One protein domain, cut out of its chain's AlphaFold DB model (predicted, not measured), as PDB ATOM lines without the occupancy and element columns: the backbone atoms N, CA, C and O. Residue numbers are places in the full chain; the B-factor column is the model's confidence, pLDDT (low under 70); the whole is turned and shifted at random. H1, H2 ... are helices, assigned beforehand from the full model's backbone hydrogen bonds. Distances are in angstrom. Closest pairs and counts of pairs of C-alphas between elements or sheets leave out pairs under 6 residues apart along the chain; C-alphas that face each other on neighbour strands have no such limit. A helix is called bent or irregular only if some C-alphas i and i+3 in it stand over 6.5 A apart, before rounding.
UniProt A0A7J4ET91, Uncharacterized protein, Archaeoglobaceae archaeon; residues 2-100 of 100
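Overview. This is residues 2 to 100 of the 100 residues of an uncharacterized protein of Archaeoglobaceae archaeon (UniProt A0A7J4ET91). One very long helix, H1, makes the length of this domain: its first residues, 2 to 18, stick out as a bare arm, and two shorter helices pack on its later part. H2 folds back beside H1 to make a helical hairpin, and H3 crosses one side of that hairpin slantwise, packing mainly on H1. The printed part has 99 residues with three named helices, in the order H1, H2, H3, and no named strand; its class is all helix. The whole is loose, with a radius of gyration of the C-alphas of 17.7 A, and spans 67 by 25 by 19 A.

Along the chain. Find C-alpha 2 at (-29.455, -1.824, 14.602); from there H1, residues 2 to 44, runs 63.8 A to C-alpha 44 at (-29.350, -29.557, -42.891). H1 is neither bent nor irregular, but only just: C-alphas 25 and 28 are 6.1 A apart. Next look at H2, residues 51 to 69, 28.0 A long, with a kink of 25 degrees near residue 63. It too is neither bent nor irregular, but only just, with C-alphas 65 and 68 at 6.1 A. H3, residues 76 to 98, covers 32.8 A and ends with C-alpha 98 at (-22.050, -24.851, -40.075).

Arrangement. Begin with H1, which touches H3 with its residues 24 to 40 alone. Their closest C-alphas are those of Gly 32 and Trp 90, 4.2 A apart, and the two helices run the same way at a steep tilt of 40 degrees. With residues 27 to 43 alone H1 touches H2, and there you find the closest C-alphas, Ser 39 and Gly 52, at 4.8 A. This hairpin has a shallow tilt of 25 degrees, its helices running opposite ways. H2, with residues 56 to 60 alone, touches residues 82 to 90 of H3; the closest C-alphas, those of Ile 60 and Ser 83, are 5.8 A apart. These two run opposite ways at a steep tilt of 47 degrees. The helix packing is only just mostly crossed, with 1 of the 3 touching pairs at a shallow tilt. Along the backbones, the O i to N i+4 pairs within hydrogen-bond range are 37 of 39 in H1, 10 of 15 in H2 and 18 of 19 in H3.

Size, cuts and confidence. The two C-alphas farthest apart are those of Glu 2 and Gly 46, at 67.3 A. Without residues 2 to 18 of H1, which stand free, the body spans 40 by 20 by 19 A. The printed part has no cut, and both links are short, with 6 residues each. The mean pLDDT of the printed part is 86.4; look at residues 46 to 49 for the values under 70.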
ATOM      1  N   GLU A   2     -29.014  -2.422  15.876       72.62
ATOM      2  CA  GLU A   2     -29.455  -1.824  14.602       72.62
ATOM      3  C   GLU A   2     -28.418  -1.916  13.462       72.62
ATOM      4  O   GLU A   2     -28.714  -2.488  12.419       72.62
ATOM      5  N   LYS A   3     -27.152  -1.538  13.710       75.12
ATOM      6  CA  LYS A   3     -26.056  -1.701  12.726       75.12
ATOM      7  C   LYS A   3     -25.838  -3.142  12.253       75.12
ATOM      8  O   LYS A   3     -25.435  -3.367  11.120       75.12
ATOM      9  N   ALA A   4     -26.073  -4.133  13.115       79.94
ATOM     10  CA  ALA A   4     -25.911  -5.539  12.739       79.94
ATOM     11  C   ALA A   4     -27.052  -6.028  11.831       79.94
ATOM     12  O   ALA A   4     -26.855  -6.976  11.075       79.94
ATOM     13  N   LYS A   5     -28.222  -5.383  11.907       82.31
ATOM     14  CA  LYS A   5     -29.373  -5.647  11.045       82.31
ATOM     15  C   LYS A   5     -29.184  -4.991   9.675       82.31
ATOM     16  O   LYS A   5     -29.285  -5.677   8.669       82.31
ATOM     17  N   GLU A   6     -28.743  -3.734   9.658       82.00
ATOM     18  CA  GLU A   6     -28.420  -2.984   8.436       82.00
ATOM     19  C   GLU A   6     -27.324  -3.678   7.603       82.00
ATOM     20  O   GLU A   6     -27.474  -3.883   6.403       82.00
ATOM     21  N   VAL A   7     -26.248  -4.156   8.243       82.81
ATOM     22  CA  VAL A   7     -25.176  -4.900   7.548       82.81
ATOM     23  C   VAL A   7     -25.664  -6.238   6.974       82.81
ATOM     24  O   VAL A   7     -25.103  -6.709   5.984       82.81
ATOM     25  N   ARG A   8     -26.680  -6.874   7.575       82.62
ATOM     26  CA  ARG A   8     -27.279  -8.109   7.041       82.62
ATOM     27  C   ARG A   8     -28.182  -7.815   5.850       82.62
ATOM     28  O   ARG A   8     -27.985  -8.432   4.812       82.62
ATOM     29  N   GLU A   9     -29.065  -6.828   5.965       82.12
ATOM     30  CA  GLU A   9     -29.955  -6.402   4.874       82.12
ATOM     31  C   GLU A   9     -29.150  -5.966   3.638       82.12
ATOM     32  O   GLU A   9     -29.416  -6.424   2.532       82.12
ATOM     33  N   VAL A  10     -28.074  -5.187   3.814       82.31
ATOM     34  CA  VAL A  10     -27.192  -4.781   2.701       82.31
ATOM     35  C   VAL A  10     -26.506  -5.980   2.032       82.31
ATOM     36  O   VAL A  10     -26.295  -5.972   0.818       82.31
ATOM     37  N   LYS A  11     -26.140  -7.018   2.796       81.94
ATOM     38  CA  LYS A  11     -25.540  -8.239   2.234       81.94
ATOM     39  C   LYS A  11     -26.558  -9.068   1.457       81.94
ATOM     40  O   LYS A  11     -26.240  -9.492   0.351       81.94
ATOM     41  N   GLU A  12     -27.752  -9.260   2.008       80.56
ATOM     42  CA  GLU A  12     -28.829 -10.023   1.366       80.56
ATOM     43  C   GLU A  12     -29.265  -9.365   0.050       80.56
ATOM     44  O   GLU A  12     -29.271 -10.027  -0.986       80.56
ATOM     45  N   VAL A  13     -29.475  -8.043   0.048       79.69
ATOM     46  CA  VAL A  13     -29.813  -7.276  -1.168       79.69
ATOM     47  C   VAL A  13     -28.706  -7.373  -2.223       79.69
ATOM     48  O   VAL A  13     -28.973  -7.461  -3.421       79.69
ATOM     49  N   LYS A  14     -27.433  -7.375  -1.808       81.44
ATOM     50  CA  LYS A  14     -26.306  -7.512  -2.739       81.44
ATOM     51  C   LYS A  14     -26.234  -8.909  -3.363       81.44
ATOM     52  O   LYS A  14     -25.919  -9.017  -4.547       81.44
ATOM     53  N   GLU A  15     -26.486  -9.961  -2.587       80.44
ATOM     54  CA  GLU A  15     -26.505 -11.337  -3.096       80.44
ATOM     55  C   GLU A  15     -27.683 -11.589  -4.041       80.44
ATOM     56  O   GLU A  15     -27.508 -12.265  -5.056       80.44
ATOM     57  N   GLU A  16     -28.853 -11.025  -3.743       79.31
ATOM     58  CA  GLU A  16     -30.037 -11.110  -4.599       79.31
ATOM     59  C   GLU A  16     -29.789 -10.434  -5.955       79.31
ATOM     60  O   GLU A  16     -29.892 -11.093  -6.990       79.31
ATOM     61  N   ASN A  17     -29.309  -9.184  -5.952       81.38
ATOM     62  CA  ASN A  17     -28.958  -8.457  -7.177       81.38
ATOM     63  C   ASN A  17     -27.915  -9.206  -8.024       81.38
ATOM     64  O   ASN A  17     -28.049  -9.316  -9.240       81.38
ATOM     65  N   TYR A  18     -26.888  -9.776  -7.383       83.81
ATOM     66  CA  TYR A  18     -25.869 -10.547  -8.096       83.81
ATOM     67  C   TYR A  18     -26.453 -11.794  -8.775       83.81
ATOM     68  O   TYR A  18     -26.088 -12.117  -9.905       83.81
ATOM     69  N   ARG A  19     -27.373 -12.503  -8.109       84.62
ATOM     70  CA  ARG A  19     -28.048 -13.672  -8.692       84.62
ATOM     71  C   ARG A  19     -28.904 -13.286  -9.890       84.62
ATOM     72  O   ARG A  19     -28.860 -13.991 -10.897       84.62
ATOM     73  N   GLU A  20     -29.648 -12.189  -9.795       83.50
ATOM     74  CA  GLU A  20     -30.458 -11.694 -10.908       83.50
ATOM     75  C   GLU A  20     -29.601 -11.373 -12.132       83.50
ATOM     76  O   GLU A  20     -29.912 -11.837 -13.229       83.50
ATOM     77  N   ASP A  21     -28.489 -10.658 -11.950       84.19
ATOM     78  CA  ASP A  21     -27.577 -10.292 -13.040       84.19
ATOM     79  C   ASP A  21     -26.975 -11.527 -13.731       84.19
ATOM     80  O   ASP A  21     -26.896 -11.600 -14.967       84.19
ATOM     81  N   VAL A  22     -26.602 -12.541 -12.943       87.56
ATOM     82  CA  VAL A  22     -26.099 -13.818 -13.467       87.56
ATOM     83  C   VAL A  22     -27.180 -14.534 -14.275       87.56
ATOM     84  O   VAL A  22     -26.900 -14.984 -15.385       87.56
ATOM     85  N   ILE A  23     -28.417 -14.612 -13.778       86.56
ATOM     86  CA  ILE A  23     -29.522 -15.280 -14.486       86.56
ATOM     87  C   ILE A  23     -29.881 -14.524 -15.772       86.56
ATOM     88  O   ILE A  23     -30.051 -15.154 -16.819       86.56
ATOM     89  N   LYS A  24     -29.928 -13.186 -15.724       83.75
ATOM     90  CA  LYS A  24     -30.181 -12.316 -16.885       83.75
ATOM     91  C   LYS A  24     -29.123 -12.461 -17.980       83.75
ATOM     92  O   LYS A  24     -29.421 -12.185 -19.136       83.75
ATOM     93  N   THR A  25     -27.921 -12.924 -17.637       88.38
ATOM     94  CA  THR A  25     -26.836 -13.170 -18.598       88.38
ATOM     95  C   THR A  25     -26.795 -14.626 -19.066       88.38
ATOM     96  O   THR A  25     -26.678 -14.899 -20.260       88.38
ATOM     97  N   LEU A  26     -26.913 -15.578 -18.139       91.06
ATOM     98  CA  LEU A  26     -26.756 -17.006 -18.411       91.06
ATOM     99  C   LEU A  26     -27.952 -17.595 -19.168       91.06
ATOM    100  O   LEU A  26     -27.765 -18.432 -20.052       91.06
ATOM    101  N   SER A  27     -29.168 -17.151 -18.838       90.31
ATOM    102  CA  SER A  27     -30.404 -17.602 -19.489       90.31
ATOM    103  C   SER A  27     -30.383 -17.359 -21.010       90.31
ATOM    104  O   SER A  27     -30.461 -18.344 -21.753       90.31
ATOM    105  N   PRO A  28     -30.149 -16.122 -21.505       92.38
ATOM    106  CA  PRO A  28     -30.077 -15.868 -22.945       92.38
ATOM    107  C   PRO A  28     -28.901 -16.528 -23.641       92.38
ATOM    108  O   PRO A  28     -29.047 -16.955 -24.785       92.38
ATOM    109  N   LEU A  29     -27.758 -16.679 -22.971       94.44
ATOM    110  CA  LEU A  29     -26.625 -17.396 -23.554       94.44
ATOM    111  C   LEU A  29     -26.979 -18.861 -23.834       94.44
ATOM    112  O   LEU A  29     -26.769 -19.365 -24.937       94.44
ATOM    113  N   SER A  30     -27.556 -19.528 -22.834       93.81
ATOM    114  CA  SER A  30     -27.923 -20.943 -22.907       93.81
ATOM    115  C   SER A  30     -28.992 -21.171 -23.973       93.81
ATOM    116  O   SER A  30     -28.855 -22.046 -24.827       93.81
ATOM    117  N   LEU A  31     -30.036 -20.339 -23.968       94.50
ATOM    118  CA  LEU A  31     -31.122 -20.413 -24.943       94.50
ATOM    119  C   LEU A  31     -30.656 -20.064 -26.355       94.50
ATOM    120  O   LEU A  31     -31.083 -20.721 -27.299       94.50
ATOM    121  N   GLY A  32     -29.747 -19.100 -26.509       95.06
ATOM    122  CA  GLY A  32     -29.142 -18.773 -27.796       95.06
ATOM    123  C   GLY A  32     -28.339 -19.940 -28.372       95.06
ATOM    124  O   GLY A  32     -28.514 -20.277 -29.540       95.06
ATOM    125  N   ILE A  33     -27.532 -20.633 -27.559       96.00
ATOM    126  CA  ILE A  33     -26.785 -21.821 -28.008       96.00
ATOM    127  C   ILE A  33     -27.740 -22.911 -28.509       96.00
ATOM    128  O   ILE A  33     -27.533 -23.439 -29.606       96.00
ATOM    129  N   VAL A  34     -28.798 -23.206 -27.742       95.81
ATOM    130  CA  VAL A  34     -29.826 -24.189 -28.121       95.81
ATOM    131  C   VAL A  34     -30.541 -23.760 -29.402       95.81
ATOM    132  O   VAL A  34     -30.685 -24.569 -30.315       95.81
ATOM    133  N   ALA A  35     -30.922 -22.487 -29.517       94.81
ATOM    134  CA  ALA A  35     -31.527 -21.944 -30.729       94.81
ATOM    135  C   ALA A  35     -30.607 -22.117 -31.947       94.81
ATOM    136  O   ALA A  35     -31.080 -22.450 -33.033       94.81
ATOM    137  N   GLY A  36     -29.297 -21.898 -31.784       93.00
ATOM    138  CA  GLY A  36     -28.309 -22.045 -32.854       93.00
ATOM    139  C   GLY A  36     -28.184 -23.492 -33.328       93.00
ATOM    140  O   GLY A  36     -28.172 -23.746 -34.532       93.00
ATOM    141  N   ALA A  37     -28.198 -24.447 -32.394       93.38
ATOM    142  CA  ALA A  37     -28.213 -25.873 -32.708       93.38
ATOM    143  C   ALA A  37     -29.502 -26.294 -33.431       93.38
ATOM    144  O   ALA A  37     -29.442 -26.981 -34.447       93.38
ATOM    145  N   VAL A  38     -30.668 -25.826 -32.970       92.44
ATOM    146  CA  VAL A  38     -31.955 -26.070 -33.646       92.44
ATOM    147  C   VAL A  38     -31.948 -25.479 -35.059       92.44
ATOM    148  O   VAL A  38     -32.345 -26.146 -36.010       92.44
ATOM    149  N   SER A  39     -31.438 -24.255 -35.217       90.75
ATOM    150  CA  SER A  39     -31.288 -23.598 -36.520       90.75
ATOM    151  C   SER A  39     -30.364 -24.383 -37.456       90.75
ATOM    152  O   SER A  39     -30.645 -24.494 -38.648       90.75
ATOM    153  N   TYR A  40     -29.279 -24.959 -36.931       90.25
ATOM    154  CA  TYR A  40     -28.372 -25.813 -37.699       90.25
ATOM    155  C   TYR A  40     -29.079 -27.079 -38.194       90.25
ATOM    156  O   TYR A  40     -29.025 -27.362 -39.386       90.25
ATOM    157  N   LEU A  41     -29.809 -27.779 -37.319       88.94
ATOM    158  CA  LEU A  41     -30.552 -28.990 -37.690       88.94
ATOM    159  C   LEU A  41     -31.568 -28.723 -38.808       88.94
ATOM    160  O   LEU A  41     -31.634 -29.489 -39.762       88.94
ATOM    161  N   ILE A  42     -32.290 -27.603 -38.740       85.12
ATOM    162  CA  ILE A  42     -33.229 -27.188 -39.797       85.12
ATOM    163  C   ILE A  42     -32.485 -26.853 -41.101       85.12
ATOM    164  O   ILE A  42     -32.974 -27.143 -42.192       85.12
ATOM    165  N   SER A  43     -31.283 -26.276 -41.008       82.31
ATOM    166  CA  SER A  43     -30.469 -25.920 -42.181       82.31
ATOM    167  C   SER A  43     -29.959 -27.152 -42.945       82.31
ATOM    168  O   SER A  43     -29.731 -27.064 -44.154       82.31
ATOM    169  N   LEU A  44     -29.787 -28.298 -42.270       78.38
ATOM    170  CA  LEU A  44     -29.350 -29.557 -42.891       78.38
ATOM    171  C   LEU A  44     -30.368 -30.107 -43.896       78.38
ATOM    172  O   LEU A  44     -29.979 -30.754 -44.865       78.38
ATOM    173  N   GLU A  45     -31.655 -29.814 -43.711       74.62
ATOM    174  CA  GLU A  45     -32.733 -30.272 -44.596       74.62
ATOM    175  C   GLU A  45     -32.806 -29.486 -45.923       74.62
ATOM    176  O   GLU A  45     -33.724 -29.674 -46.718       74.62
ATOM    177  N   GLY A  46     -31.828 -28.614 -46.200       66.00
ATOM    178  CA  GLY A  46     -31.715 -27.864 -47.455       66.00
ATOM    179  C   GLY A  46     -32.455 -26.524 -47.461       66.00
ATOM    180  O   GLY A  46     -32.307 -25.742 -48.403       66.00
ATOM    181  N   TYR A  47     -33.182 -26.206 -46.389       59.34
ATOM    182  CA  TYR A  47     -33.806 -24.904 -46.184       59.34
ATOM    183  C   TYR A  47     -32.758 -23.878 -45.731       59.34
ATOM    184  O   TYR A  47     -32.587 -23.610 -44.546       59.34
ATOM    185  N   ARG A  48     -32.078 -23.238 -46.690       60.22
ATOM    186  CA  ARG A  48     -31.286 -22.005 -46.461       60.22
ATOM    187  C   ARG A  48     -32.175 -20.753 -46.314       60.22
ATOM    188  O   ARG A  48     -31.758 -19.646 -46.644       60.22
ATOM    189  N   ASP A  49     -33.413 -20.952 -45.875       60.31
ATOM    190  CA  ASP A  49     -34.463 -19.945 -45.753       60.31
ATOM    191  C   ASP A  49     -34.363 -19.189 -44.411       60.31
ATOM    192  O   ASP A  49     -33.696 -19.655 -43.482       60.31
ATOM    193  N   PRO A  50     -35.064 -18.050 -44.236       73.62
ATOM    194  CA  PRO A  50     -35.037 -17.237 -43.014       73.62
ATOM    195  C   PRO A  50     -35.640 -17.930 -41.770       73.62
ATOM    196  O   PRO A  50     -35.874 -17.278 -40.752       73.62
ATOM    197  N   LEU A  51     -35.858 -19.249 -41.806       83.94
ATOM    198  CA  LEU A  51     -36.360 -20.060 -40.695       83.94
ATOM    199  C   LEU A  51     -35.469 -19.961 -39.450       83.94
ATOM    200  O   LEU A  51     -35.992 -19.915 -38.340       83.94
ATOM    201  N   GLY A  52     -34.148 -19.839 -39.609       86.12
ATOM    202  CA  GLY A  52     -33.236 -19.636 -38.476       86.12
ATOM    203  C   GLY A  52     -33.531 -18.353 -37.688       86.12
ATOM    204  O   GLY A  52     -33.472 -18.344 -36.460       86.12
ATOM    205  N   ILE A  53     -33.947 -17.288 -38.383       88.38
ATOM    206  CA  ILE A  53     -34.365 -16.026 -37.757       88.38
ATOM    207  C   ILE A  53     -35.696 -16.219 -37.017       88.38
ATOM    208  O   ILE A  53     -35.874 -15.685 -35.925       88.38
ATOM    209  N   ILE A  54     -36.618 -17.019 -37.561       90.81
ATOM    210  CA  ILE A  54     -37.879 -17.353 -36.880       90.81
ATOM    211  C   ILE A  54     -37.596 -18.125 -35.584       90.81
ATOM    212  O   ILE A  54     -38.149 -17.781 -34.541       90.81
ATOM    213  N   VAL A  55     -36.694 -19.113 -35.623       91.69
ATOM    214  CA  VAL A  55     -36.246 -19.853 -34.429       91.69
ATOM    215  C   VAL A  55     -35.662 -18.896 -33.395       91.69
ATOM    216  O   VAL A  55     -36.061 -18.940 -32.232       91.69
ATOM    217  N   LEU A  56     -34.780 -17.985 -33.809       93.12
ATOM    218  CA  LEU A  56     -34.225 -16.968 -32.920       93.12
ATOM    219  C   LEU A  56     -35.330 -16.146 -32.240       93.12
ATOM    220  O   LEU A  56     -35.323 -16.007 -31.018       93.12
ATOM    221  N   VAL A  57     -36.286 -15.616 -33.009       93.25
ATOM    222  CA  VAL A  57     -37.379 -14.797 -32.463       93.25
ATOM    223  C   VAL A  57     -38.213 -15.602 -31.464       93.25
ATOM    224  O   VAL A  57     -38.490 -15.103 -30.374       93.25
ATOM    225  N   ILE A  58     -38.549 -16.858 -31.773       93.38
ATOM    226  CA  ILE A  58     -39.264 -17.751 -30.848       93.38
ATOM    227  C   ILE A  58     -38.492 -17.894 -29.530       93.38
ATOM    228  O   ILE A  58     -39.073 -17.734 -28.457       93.38
ATOM    229  N   PHE A  59     -37.182 -18.136 -29.592       93.81
ATOM    230  CA  PHE A  59     -36.349 -18.284 -28.397       93.81
ATOM    231  C   PHE A  59     -36.197 -16.979 -27.604       93.81
ATOM    232  O   PHE A  59     -36.184 -17.012 -26.373       93.81
ATOM    233  N   ILE A  60     -36.171 -15.817 -28.261       92.50
ATOM    234  CA  ILE A  60     -36.241 -14.520 -27.572       92.50
ATOM    235  C   ILE A  60     -37.572 -14.403 -26.814       92.50
ATOM    236  O   ILE A  60     -37.573 -14.059 -25.632       92.50
ATOM    237  N   TYR A  61     -38.698 -14.772 -27.431       91.44
ATOM    238  CA  TYR A  61     -40.006 -14.762 -26.762       91.44
ATOM    239  C   TYR A  61     -40.127 -15.793 -25.629       91.44
ATOM    240  O   TYR A  61     -40.841 -15.526 -24.662       91.44
ATOM    241  N   LEU A  62     -39.414 -16.926 -25.683       91.06
ATOM    242  CA  LEU A  62     -39.417 -17.927 -24.605       91.06
ATOM    243  C   LEU A  62     -38.924 -17.366 -23.266       91.06
ATOM    244  O   LEU A  62     -39.393 -17.786 -22.207       91.06
ATOM    245  N   HIS A  63     -38.066 -16.348 -23.290       87.06
ATOM    246  CA  HIS A  63     -37.633 -15.669 -22.073       87.06
ATOM    247  C   HIS A  63     -38.776 -15.002 -21.310       87.06
ATOM    248  O   HIS A  63     -38.701 -14.898 -20.087       87.06
ATOM    249  N   LYS A  64     -39.865 -14.626 -22.000       86.81
ATOM    250  CA  LYS A  64     -41.087 -14.124 -21.360       86.81
ATOM    251  C   LYS A  64     -41.675 -15.135 -20.376       86.81
ATOM    252  O   LYS A  64     -42.312 -14.730 -19.413       86.81
ATOM    253  N   PHE A  65     -41.480 -16.427 -20.626       87.94
ATOM    254  CA  PHE A  65     -41.987 -17.508 -19.785       87.94
ATOM    255  C   PHE A  65     -40.943 -17.992 -18.775       87.94
ATOM    256  O   PHE A  65     -41.298 -18.386 -17.669       87.94
ATOM    257  N   ILE A  66     -39.657 -17.932 -19.134       86.06
ATOM    258  CA  ILE A  66     -38.559 -18.440 -18.302       86.06
ATOM    259  C   ILE A  66     -38.176 -17.445 -17.200       86.06
ATOM    260  O   ILE A  66     -37.981 -17.854 -16.061       86.06
ATOM    261  N   LEU A  67     -38.098 -16.142 -17.492       84.69
ATOM    262  CA  LEU A  67     -37.671 -15.138 -16.508       84.69
ATOM    263  C   LEU A  67     -38.621 -14.976 -15.306       84.69
ATOM    264  O   LEU A  67     -38.115 -14.911 -14.181       84.69
ATOM    265  N   PRO A  68     -39.961 -15.001 -15.468       85.94
ATOM    266  CA  PRO A  68     -40.871 -14.958 -14.324       85.94
ATOM    267  C   PRO A  68     -40.704 -16.138 -13.360       85.94
ATOM    268  O   PRO A  68     -40.941 -15.984 -12.164       85.94
ATOM    269  N   ALA A  69     -40.238 -17.301 -13.838       83.62
ATOM    270  CA  ALA A  69     -39.941 -18.442 -12.970       83.62
ATOM    271  C   ALA A  69     -38.808 -18.144 -11.968       83.62
ATOM    272  O   ALA A  69     -38.758 -18.745 -10.897       83.62
ATOM    273  N   PHE A  70     -37.942 -17.176 -12.281       80.88
ATOM    274  CA  PHE A  70     -36.870 -16.694 -11.409       80.88
ATOM    275  C   PHE A  70     -37.242 -15.419 -10.638       80.88
ATOM    276  O   PHE A  70     -36.367 -14.830 -10.014       80.88
ATOM    277  N   ARG A  71     -38.519 -14.999 -10.661       81.62
ATOM    278  CA  ARG A  71     -39.007 -13.723 -10.097       81.62
ATOM    279  C   ARG A  71     -38.368 -12.479 -10.726       81.62
ATOM    280  O   ARG A  71     -38.360 -11.416 -10.120       81.62
ATOM    281  N   ILE A  72     -37.871 -12.607 -11.956       80.94
ATOM    282  CA  ILE A  72     -37.257 -11.508 -12.699       80.94
ATOM    283  C   ILE A  72     -38.289 -10.946 -13.672       80.94
ATOM    284  O   ILE A  72     -38.732 -11.640 -14.590       80.94
ATOM    285  N   GLU A  73     -38.633  -9.672 -13.510       81.44
ATOM    286  CA  GLU A  73     -39.482  -8.945 -14.454       81.44
ATOM    287  C   GLU A  73     -38.609  -8.123 -15.416       81.44
ATOM    288  O   GLU A  73     -38.017  -7.119 -15.011       81.44
ATOM    289  N   PRO A  74     -38.473  -8.531 -16.692       77.06
ATOM    290  CA  PRO A  74     -37.628  -7.813 -17.636       77.06
ATOM    291  C   PRO A  74     -38.230  -6.446 -17.990       77.06
ATOM    292  O   PRO A  74     -39.287  -6.348 -18.619       77.06
ATOM    293  N   VAL A  75     -37.508  -5.381 -17.636       82.81
ATOM    294  CA  VAL A  75     -37.804  -4.000 -18.050       82.81
ATOM    295  C   VAL A  75     -37.402  -3.813 -19.522       82.81
ATOM    296  O   VAL A  75     -36.557  -4.543 -20.031       82.81
ATOM    297  N   GLY A  76     -37.955  -2.834 -20.247       79.69
ATOM    298  CA  GLY A  76     -37.671  -2.628 -21.684       79.69
ATOM    299  C   GLY A  76     -36.177  -2.594 -22.066       79.69
ATOM    300  O   GLY A  76     -35.800  -3.085 -23.126       79.69
ATOM    301  N   LYS A  77     -35.305  -2.091 -21.181       82.94
ATOM    302  CA  LYS A  77     -33.841  -2.142 -21.354       82.94
ATOM    303  C   LYS A  77     -33.284  -3.571 -21.269       82.94
ATOM    304  O   LYS A  77     -32.401  -3.935 -22.041       82.94
ATOM    305  N   ASP A  78     -33.817  -4.378 -20.359       85.50
ATOM    306  CA  ASP A  78     -33.413  -5.771 -20.153       85.50
ATOM    307  C   ASP A  78     -33.806  -6.626 -21.365       85.50
ATOM    308  O   ASP A  78     -33.045  -7.501 -21.764       85.50
ATOM    309  N   TRP A  79     -34.929  -6.314 -22.023       88.44
ATOM    310  CA  TRP A  79     -35.324  -6.951 -23.285       88.44
ATOM    311  C   TRP A  79     -34.304  -6.752 -24.404       88.44
ATOM    312  O   TRP A  79     -34.042  -7.689 -25.161       88.44
ATOM    313  N   ALA A  80     -33.712  -5.560 -24.506       89.75
ATOM    314  CA  ALA A  80     -32.667  -5.292 -25.489       89.75
ATOM    315  C   ALA A  80     -31.409  -6.122 -25.194       89.75
ATOM    316  O   ALA A  80     -30.878  -6.764 -26.099       89.75
ATOM    317  N   LEU A  81     -30.978  -6.169 -23.926       89.38
ATOM    318  CA  LEU A  81     -29.817  -6.958 -23.504       89.38
ATOM    319  C   LEU A  81     -30.033  -8.455 -23.756       89.38
ATOM    320  O   LEU A  81     -29.180  -9.129 -24.323       89.38
ATOM    321  N   LEU A  82     -31.201  -8.959 -23.377       92.00
ATOM    322  CA  LEU A  82     -31.578 -10.357 -23.511       92.00
ATOM    323  C   LEU A  82     -31.667 -10.792 -24.974       92.00
ATOM    324  O   LEU A  82     -31.128 -11.837 -25.345       92.00
ATOM    325  N   SER A  83     -32.295  -9.968 -25.816       91.62
ATOM    326  CA  SER A  83     -32.387 -10.222 -27.255       91.62
ATOM    327  C   SER A  83     -31.006 -10.209 -27.898       91.62
ATOM    328  O   SER A  83     -30.695 -11.091 -28.693       91.62
ATOM    329  N   PHE A  84     -30.158  -9.250 -27.514       94.88
ATOM    330  CA  PHE A  84     -28.795  -9.137 -28.016       94.88
ATOM    331  C   PHE A  84     -27.937 -10.346 -27.627       94.88
ATOM    332  O   PHE A  84     -27.342 -10.970 -28.500       94.88
ATOM    333  N   LEU A  85     -27.931 -10.738 -26.349       95.00
ATOM    334  CA  LEU A  85     -27.180 -11.904 -25.872       95.00
ATOM    335  C   LEU A  85     -27.655 -13.203 -26.533       95.00
ATOM    336  O   LEU A  85     -26.828 -14.005 -26.968       95.00
ATOM    337  N   THR A  86     -28.973 -13.385 -26.660       95.62
ATOM    338  CA  THR A  86     -29.555 -14.554 -27.338       95.62
ATOM    339  C   THR A  86     -29.146 -14.582 -28.807       95.62
ATOM    340  O   THR A  86     -28.713 -15.619 -29.300       95.62
ATOM    341  N   PHE A  87     -29.234 -13.441 -29.499       95.88
ATOM    342  CA  PHE A  87     -28.824 -13.295 -30.895       95.88
ATOM    343  C   PHE A  87     -27.342 -13.611 -31.097       95.88
ATOM    344  O   PHE A  87     -27.002 -14.393 -31.982       95.88
ATOM    345  N   THR A  88     -26.458 -13.047 -30.274       96.12
ATOM    346  CA  THR A  88     -25.016 -13.284 -30.381       96.12
ATOM    347  C   THR A  88     -24.679 -14.754 -30.143       96.12
ATOM    348  O   THR A  88     -23.948 -15.346 -30.935       96.12
ATOM    349  N   ALA A  89     -25.241 -15.368 -29.098       96.50
ATOM    350  CA  ALA A  89     -25.023 -16.780 -28.798       96.50
ATOM    351  C   ALA A  89     -25.592 -17.706 -29.889       96.50
ATOM    352  O   ALA A  89     -24.919 -18.654 -30.293       96.50
ATOM    353  N   TRP A  90     -26.785 -17.400 -30.413       95.69
ATOM    354  CA  TRP A  90     -27.390 -18.095 -31.553       95.69
ATOM    355  C   TRP A  90     -26.505 -18.026 -32.793       95.69
ATOM    356  O   TRP A  90     -26.209 -19.063 -33.382       95.69
ATOM    357  N   TYR A  91     -26.040 -16.829 -33.157       93.12
ATOM    358  CA  TYR A  91     -25.230 -16.621 -34.352       93.12
ATOM    359  C   TYR A  91     -23.893 -17.361 -34.261       93.12
ATOM    360  O   TYR A  91     -23.525 -18.074 -35.192       93.12
ATOM    361  N   ILE A  92     -23.189 -17.248 -33.128       94.69
ATOM    362  CA  ILE A  92     -21.922 -17.958 -32.901       94.69
ATOM    363  C   ILE A  92     -22.143 -19.473 -32.947       94.69
ATOM    364  O   ILE A  92     -21.433 -20.161 -33.668       94.69
ATOM    365  N   SER A  93     -23.141 -19.989 -32.222       94.88
ATOM    366  CA  SER A  93     -23.451 -21.425 -32.187       94.88
ATOM    367  C   SER A  93     -23.791 -21.965 -33.582       94.88
ATOM    368  O   SER A  93     -23.190 -22.937 -34.037       94.88
ATOM    369  N   TRP A  94     -24.692 -21.295 -34.306       92.06
ATOM    370  CA  TRP A  94     -25.126 -21.706 -35.642       92.06
ATOM    371  C   TRP A  94     -23.985 -21.668 -36.662       92.06
ATOM    372  O   TRP A  94     -23.760 -22.645 -37.374       92.06
ATOM    373  N   THR A  95     -23.230 -20.567 -36.715       89.94
ATOM    374  CA  THR A  95     -22.100 -20.440 -37.648       89.94
ATOM    375  C   THR A  95     -20.980 -21.414 -37.324       89.94
ATOM    376  O   THR A  95     -20.425 -22.004 -38.244       89.94
ATOM    377  N   PHE A  96     -20.671 -21.636 -36.047       93.12
ATOM    378  CA  PHE A  96     -19.678 -22.626 -35.646       93.12
ATOM    379  C   PHE A  96     -20.070 -24.027 -36.123       93.12
ATOM    380  O   PHE A  96     -19.267 -24.680 -36.777       93.12
ATOM    381  N   LEU A  97     -21.319 -24.447 -35.890       90.38
ATOM    382  CA  LEU A  97     -21.832 -25.750 -36.330       90.38
ATOM    383  C   LEU A  97     -21.849 -25.909 -37.856       90.38
ATOM    384  O   LEU A  97     -21.589 -26.997 -38.353       90.38
ATOM    385  N   LEU A  98     -22.119 -24.837 -38.609       86.56
ATOM    386  CA  LEU A  98     -22.050 -24.851 -40.075       86.56
ATOM    387  C   LEU A  98     -20.625 -24.996 -40.631       86.56
ATOM    388  O   LEU A  98     -20.476 -25.299 -41.813       86.56
ATOM    389  N   ASN A  99     -19.602 -24.728 -39.818       86.88
ATOM    390  CA  ASN A  99     -18.192 -24.825 -40.202       86.88
ATOM    391  C   ASN A  99     -17.502 -26.089 -39.657       86.88
ATOM    392  O   ASN A  99     -16.292 -26.233 -39.845       86.88
ATOM    393  N   ILE A 100     -18.244 -26.974 -38.981       86.31
ATOM    394  CA  ILE A 100     -17.807 -28.338 -38.641       86.31
ATOM    395  C   ILE A 100     -18.098 -29.248 -39.831       86.31
ATOM    396  O   ILE A 100     -17.187 -30.023 -40.193       86.31
TER     397      ILE A 100